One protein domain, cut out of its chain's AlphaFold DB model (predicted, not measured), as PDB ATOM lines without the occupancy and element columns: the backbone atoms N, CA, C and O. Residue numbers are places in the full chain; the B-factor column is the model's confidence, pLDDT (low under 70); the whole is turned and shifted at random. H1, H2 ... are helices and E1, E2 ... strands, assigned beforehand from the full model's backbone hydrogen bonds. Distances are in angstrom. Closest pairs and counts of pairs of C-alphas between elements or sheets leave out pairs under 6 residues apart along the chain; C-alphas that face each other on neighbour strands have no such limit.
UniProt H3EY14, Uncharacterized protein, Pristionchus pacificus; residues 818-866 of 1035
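AT A GLANCE: This is residues 818 to 866 of the 1035 residues of an uncharacterized protein of Pristionchus pacificus (UniProt H3EY14). A long, thin ladder of three strands makes a rod: E1 is its spine, E2 folds back beside the later part of E1 in a hairpin, and E3 runs beside the earlier part on the other side of E1. A short helix, H1, lies crosswise beyond the end of the rod away from the hairpin's turn, off the sheet. The printed part has 49 residues, with E1, E2, E3 and H1 along the chain; the sheet's order is E2, E1, E3, antiparallel throughout. The class is mixed, helices and strands, and the whole is loose, with a radius of gyration of the C-alphas of 13.3 A and spans of 39 by 17 by 15 A.

HOW THE PARTS SIT: E1, residues 825 to 833, is the inner strand. E2, residues 836 to 840, is antiparallel to it at 152 degrees; N 833 and O 836 are 2.8 A apart and N 829 and O 840 are 2.9 A apart, within hydrogen-bond range. E3, residues 846 to 852, is antiparallel to E1 at 144 degrees, with N 826 and O 851 at 2.9 A and N 848 and O 828 at 2.8 A. The edge strands E2 and E3 are apart. H1, residues 859 to 866, is not on the sheet, with 0 pairs of C-alphas within 10 A, and in it every O i to N i+4 pair is within hydrogen-bond range.

IN THESE COORDINATES: E1 begins at C-alpha 825 (146.862, 185.044, 151.560) and is 25.2 A long. E2 is 13.0 A and E3 18.2 A. H1, 10.6 A, ends at C-alpha 866 (148.986, 199.305, 153.845).

THE WHOLE: The C-alphas farthest apart, of Pro 821 and Arg 834, are 39.8 A apart. The printed part has no cut and no long link. The mean pLDDT of the printed part is 75.6; residue 832, residues 834 to 836, 855 to 856 and 859 to 866 are under 70.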
ATOM      1  N   LYS A 818     148.909 190.543 159.430       90.31
ATOM      2  CA  LYS A 818     148.944 191.192 160.757       90.31
ATOM      3  C   LYS A 818     147.714 192.075 161.029       90.31
ATOM      4  O   LYS A 818     147.224 192.121 162.156       90.31
ATOM      5  N   ALA A 819     147.187 192.767 160.016       86.69
ATOM      6  CA  ALA A 819     145.968 193.579 160.132       86.69
ATOM      7  C   ALA A 819     144.668 192.745 160.127       86.69
ATOM      8  O   ALA A 819     143.628 193.184 160.648       86.69
ATOM      9  N   CYS A 820     144.731 191.537 159.566       89.38
ATOM     10  CA  CYS A 820     143.627 190.608 159.352       89.38
ATOM     11  C   CYS A 820     143.901 189.213 159.968       89.38
ATOM     12  O   CYS A 820     143.934 188.233 159.217       89.38
ATOM     13  N   PRO A 821     144.056 189.079 161.307       88.19
ATOM     14  CA  PRO A 821     144.289 187.780 161.940       88.19
ATOM     15  C   PRO A 821     143.261 186.727 161.501       88.19
ATOM     16  O   PRO A 821     142.058 186.990 161.512       88.19
ATOM     17  N   GLY A 822     143.742 185.548 161.097       88.94
ATOM     18  CA  GLY A 822     142.910 184.449 160.591       88.94
ATOM     19  C   GLY A 822     142.609 184.469 159.084       88.94
ATOM     20  O   GLY A 822     141.952 183.552 158.596       88.94
ATOM     21  N   VAL A 823     143.092 185.456 158.319       89.25
ATOM     22  CA  VAL A 823     142.992 185.454 156.846       89.25
ATOM     23  C   VAL A 823     144.342 185.118 156.225       89.25
ATOM     24  O   VAL A 823     145.237 185.953 156.222       89.25
ATOM     25  N   THR A 824     144.472 183.920 155.656       87.88
ATOM     26  CA  THR A 824     145.631 183.516 154.846       87.88
ATOM     27  C   THR A 824     145.563 184.078 153.428       87.88
ATOM     28  O   THR A 824     144.498 184.112 152.798       87.88
ATOM     29  N   PHE A 825     146.719 184.489 152.905       89.69
ATOM     30  CA  PHE A 825     146.862 185.044 151.560       89.69
ATOM     31  C   PHE A 825     147.629 184.085 150.633       89.69
ATOM     32  O   PHE A 825     148.794 183.756 150.872       89.69
ATOM     33  N   GLN A 826     146.975 183.648 149.552       88.75
ATOM     34  CA  GLN A 826     147.534 182.742 148.539       88.75
ATOM     35  C   GLN A 826     148.238 183.517 147.410       88.75
ATOM     36  O   GLN A 826     147.763 184.596 147.039       88.75
ATOM     37  N   PRO A 827     149.355 183.006 146.857       85.81
ATOM     38  CA  PRO A 827     150.044 183.631 145.730       85.81
ATOM     39  C   PRO A 827     149.223 183.500 144.442       85.81
ATOM     40  O   PRO A 827     148.757 182.417 144.089       85.81
ATOM     41  N   LEU A 828     149.079 184.602 143.706       88.25
ATOM     42  CA  LEU A 828     148.438 184.613 142.392       88.25
ATOM     43  C   LEU A 828     149.510 184.448 141.304       88.25
ATOM     44  O   LEU A 828     150.361 185.319 141.139       88.25
ATOM     45  N   GLY A 829     149.465 183.349 140.553       84.88
ATOM     46  CA  GLY A 829     150.375 183.084 139.436       84.88
ATOM     47  C   GLY A 829     149.793 183.508 138.083       84.88
ATOM     48  O   GLY A 829     148.586 183.410 137.848       84.88
ATOM     49  N   PHE A 830     150.654 183.944 137.162       81.06
ATOM     50  CA  PHE A 830     150.334 184.112 135.743       81.06
ATOM     51  C   PHE A 830     151.176 183.173 134.876       81.06
ATOM     52  O   PHE A 830     152.399 183.303 134.819       81.06
ATOM     53  N   PHE A 831     150.534 182.315 134.082       76.31
ATOM     54  CA  PHE A 831     151.232 181.513 133.071       76.31
ATOM     55  C   PHE A 831     150.703 181.775 131.656       76.31
ATOM     56  O   PHE A 831     149.533 182.101 131.438       76.31
ATOM     57  N   LYS A 832     151.605 181.696 130.673       63.12
ATOM     58  CA  LYS A 832     151.383 182.177 129.304       63.12
ATOM     59  C   LYS A 832     150.957 181.040 128.376       63.12
ATOM     60  O   LYS A 832     151.788 180.251 127.931       63.12
ATOM     61  N   LYS A 833     149.673 180.984 128.026       74.25
ATOM     62  CA  LYS A 833     149.157 180.120 126.951       74.25
ATOM     63  C   LYS A 833     149.301 180.815 125.591       74.25
ATOM     64  O   LYS A 833     149.475 182.030 125.511       74.25
ATOM     65  N   ARG A 834     149.176 180.051 124.494       51.31
ATOM     66  CA  ARG A 834     149.289 180.563 123.105       51.31
ATOM     67  C   ARG A 834     148.323 181.717 122.773       51.31
ATOM     68  O   ARG A 834     148.575 182.447 121.822       51.31
ATOM     69  N   THR A 835     147.245 181.889 123.539       57.59
ATOM     70  CA  THR A 835     146.192 182.900 123.333       57.59
ATOM     71  C   THR A 835     146.148 184.007 124.396       57.59
ATOM     72  O   THR A 835     145.312 184.901 124.291       57.59
ATOM     73  N   GLY A 836     147.023 183.980 125.409       67.56
ATOM     74  CA  GLY A 836     147.045 184.967 126.494       67.56
ATOM     75  C   GLY A 836     147.583 184.408 127.814       67.56
ATOM     76  O   GLY A 836     147.935 183.233 127.909       67.56
ATOM     77  N   TYR A 837     147.635 185.252 128.842       77.31
ATOM     78  CA  TYR A 837     147.937 184.815 130.206       77.31
ATOM     79  C   TYR A 837     146.677 184.259 130.876       77.31
ATOM     80  O   TYR A 837     145.593 184.824 130.726       77.31
ATOM     81  N   GLN A 838     146.827 183.163 131.617       74.31
ATOM     82  CA  GLN A 838     145.792 182.627 132.496       74.31
ATOM     83  C   GLN A 838     146.262 182.752 133.951       74.31
ATOM     84  O   GLN A 838     147.440 182.546 134.244       74.31
ATOM     85  N   HIS A 839     145.335 183.115 134.839       75.19
ATOM     86  CA  HIS A 839     145.559 183.112 136.282       75.19
ATOM     87  C   HIS A 839     145.628 181.675 136.810       75.19
ATOM     88  O   HIS A 839     144.794 180.848 136.425       75.19
ATOM     89  N   ASP A 840     146.542 181.420 137.738       78.75
ATOM     90  CA  ASP A 840     146.506 180.262 138.627       78.75
ATOM     91  C   ASP A 840     146.440 180.735 140.089       78.75
ATOM     92  O   ASP A 840     147.209 181.598 140.510       78.75
ATOM     93  N   LEU A 841     145.505 180.178 140.861       72.62
ATOM     94  CA  LEU A 841     145.356 180.442 142.299       72.62
ATOM     95  C   LEU A 841     146.285 179.560 143.152       72.62
ATOM     96  O   LEU A 841     146.429 179.795 144.346       72.62
ATOM     97  N   ASN A 842     146.941 178.575 142.531       76.94
ATOM     98  CA  ASN A 842     147.954 177.723 143.154       76.94
ATOM     99  C   ASN A 842     149.377 178.321 143.047       76.94
ATOM    100  O   ASN A 842     150.355 177.630 143.305       76.94
ATOM    101  N   GLY A 843     149.514 179.581 142.614       72.75
ATOM    102  CA  GLY A 843     150.799 180.280 142.490       72.75
ATOM    103  C   GLY A 843     151.653 179.937 141.262       72.75
ATOM    104  O   GLY A 843     152.648 180.619 141.031       72.75
ATOM    105  N   ASN A 844     151.291 178.942 140.443       76.69
ATOM    106  CA  ASN A 844     152.139 178.515 139.324       76.69
ATOM    107  C   ASN A 844     152.300 179.606 138.248       76.69
ATOM    108  O   ASN A 844     151.328 180.076 137.647       76.69
ATOM    109  N   GLY A 845     153.553 179.950 137.944       77.69
ATOM    110  CA  GLY A 845     153.925 180.917 136.914       77.69
ATOM    111  C   GLY A 845     154.580 182.172 137.486       77.69
ATOM    112  O   GLY A 845     155.226 182.140 138.527       77.69
ATOM    113  N   LEU A 846     154.445 183.284 136.769       77.50
ATOM    114  CA  LEU A 846     155.020 184.572 137.145       77.50
ATOM    115  C   LEU A 846     154.130 185.211 138.224       77.50
ATOM    116  O   LEU A 846     152.959 185.492 137.965       77.50
ATOM    117  N   GLN A 847     154.664 185.374 139.435       78.75
ATOM    118  CA  GLN A 847     153.911 185.812 140.613       78.75
ATOM    119  C   GLN A 847     153.403 187.258 140.462       78.75
ATOM    120  O   GLN A 847     154.123 188.144 140.006       78.75
ATOM    121  N   ALA A 848     152.144 187.481 140.840       77.94
ATOM    122  CA  ALA A 848     151.398 188.723 140.621       77.94
ATOM    123  C   ALA A 848     151.114 189.530 141.903       77.94
ATOM    124  O   ALA A 848     150.384 190.518 141.851       77.94
ATOM    125  N   GLY A 849     151.610 189.060 143.049       89.00
ATOM    126  CA  GLY A 849     151.119 189.428 144.377       89.00
ATOM    127  C   GLY A 849     150.180 188.361 144.948       89.00
ATOM    128  O   GLY A 849     150.221 187.195 144.541       89.00
ATOM    129  N   TYR A 850     149.336 188.759 145.898       89.31
ATOM    130  CA  TYR A 850     148.577 187.845 146.751       89.31
ATOM    131  C   TYR A 850     147.061 188.098 146.749       89.31
ATOM    132  O   TYR A 850     146.569 189.180 146.418       89.31
ATOM    133  N   VAL A 851     146.292 187.075 147.137       86.38
ATOM    134  CA  VAL A 851     144.830 187.137 147.286       86.38
ATOM    135  C   VAL A 851     144.361 186.489 148.597       86.38
ATOM    136  O   VAL A 851     144.795 185.383 148.917       86.38
ATOM    137  N   PRO A 852     143.460 187.129 149.372       85.12
ATOM    138  CA  PRO A 852     142.938 186.549 150.608       85.12
ATOM    139  C   PRO A 852     141.996 185.378 150.308       85.12
ATOM    140  O   PRO A 852     141.005 185.541 149.586       85.12
ATOM    141  N   TYR A 853     142.278 184.216 150.901       76.81
ATOM    142  CA  TYR A 853     141.518 182.979 150.683       76.81
ATOM    143  C   TYR A 853     140.088 183.053 151.248       76.81
ATOM    144  O   TYR A 853     139.156 182.478 150.688       76.81
ATOM    145  N   THR A 854     139.880 183.819 152.326       74.38
ATOM    146  CA  THR A 854     138.572 183.993 152.977       74.38
ATOM    147  C   THR A 854     138.034 185.423 152.839       74.38
ATOM    148  O   THR A 854     138.741 186.381 152.525       74.38
ATOM    149  N   SER A 855     136.725 185.598 153.037       62.81
ATOM    150  CA  SER A 855     136.029 186.889 152.908       62.81
ATOM    151  C   SER A 855     136.019 187.743 154.184       62.81
ATOM    152  O   SER A 855     135.372 188.790 154.186       62.81
ATOM    153  N   GLN A 856     136.689 187.312 155.257       64.75
ATOM    154  CA  GLN A 856     136.428 187.813 156.611       64.75
ATOM    155  C   GLN A 856     137.085 189.163 156.946       64.75
ATOM    156  O   GLN A 856     136.551 189.894 157.778       64.75
ATOM    157  N   CYS A 857     138.178 189.559 156.281       74.62
ATOM    158  CA  CYS A 857     138.726 190.905 156.465       74.62
ATOM    159  C   CYS A 857     138.085 191.911 155.501       74.62
ATOM    160  O   CYS A 857     138.194 191.795 154.278       74.62
ATOM    161  N   GLY A 858     137.432 192.939 156.052       70.88
ATOM    162  CA  GLY A 858     136.923 194.059 155.264       70.88
ATOM    163  C   GLY A 858     138.072 194.856 154.645       70.88
ATOM    164  O   GLY A 858     138.955 195.314 155.369       70.88
ATOM    165  N   ALA A 859     138.045 195.062 153.322       56.59
ATOM    166  CA  ALA A 859     139.140 195.677 152.560       56.59
ATOM    167  C   ALA A 859     139.650 197.001 153.164       56.59
ATOM    168  O   ALA A 859     140.851 197.241 153.205       56.59
ATOM    169  N   THR A 860     138.757 197.831 153.714       59.88
ATOM    170  CA  THR A 860     139.096 199.098 154.385       59.88
ATOM    171  C   THR A 860     140.040 198.932 155.582       59.88
ATOM    172  O   THR A 860     140.828 199.835 155.853       59.88
ATOM    173  N   LYS A 861     139.992 197.799 156.301       68.88
ATOM    174  CA  LYS A 861     140.897 197.518 157.429       68.88
ATOM    175  C   LYS A 861     142.303 197.176 156.928       68.88
ATOM    176  O   LYS A 861     143.270 197.732 157.435       68.88
ATOM    177  N   ALA A 862     142.399 196.336 155.896       58.81
ATOM    178  CA  ALA A 862     143.669 195.980 155.266       58.81
ATOM    179  C   ALA A 862     144.336 197.197 154.594       58.81
ATOM    180  O   ALA A 862     145.508 197.467 154.837       58.81
ATOM    181  N   MET A 863     143.577 198.002 153.837       53.12
ATOM    182  CA  MET A 863     144.102 199.218 153.192       53.12
ATOM    183  C   MET A 863     144.636 200.247 154.204       53.12
ATOM    184  O   MET A 863     145.668 200.860 153.958       53.12
ATOM    185  N   ARG A 864     144.006 200.401 155.380       64.12
ATOM    186  CA  ARG A 864     144.527 201.299 156.431       64.12
ATOM    187  C   ARG A 864     145.877 200.860 157.006       64.12
ATOM    188  O   ARG A 864     146.627 201.725 157.439       64.12
ATOM    189  N   ALA A 865     146.188 199.563 157.004       62.22
ATOM    190  CA  ALA A 865     147.503 199.056 157.404       62.22
ATOM    191  C   ALA A 865     148.554 199.163 156.283       62.22
ATOM    192  O   ALA A 865     149.746 199.215 156.567       62.22
ATOM    193  N   TYR A 866     148.116 199.219 155.021       58.62
ATOM    194  CA  TYR A 866     148.986 199.305 153.845       58.62
ATOM    195  C   TYR A 866     149.511 200.726 153.557       58.62
ATOM    196  O   TYR A 866     150.590 200.874 152.992       58.62
TER     197      TYR A 866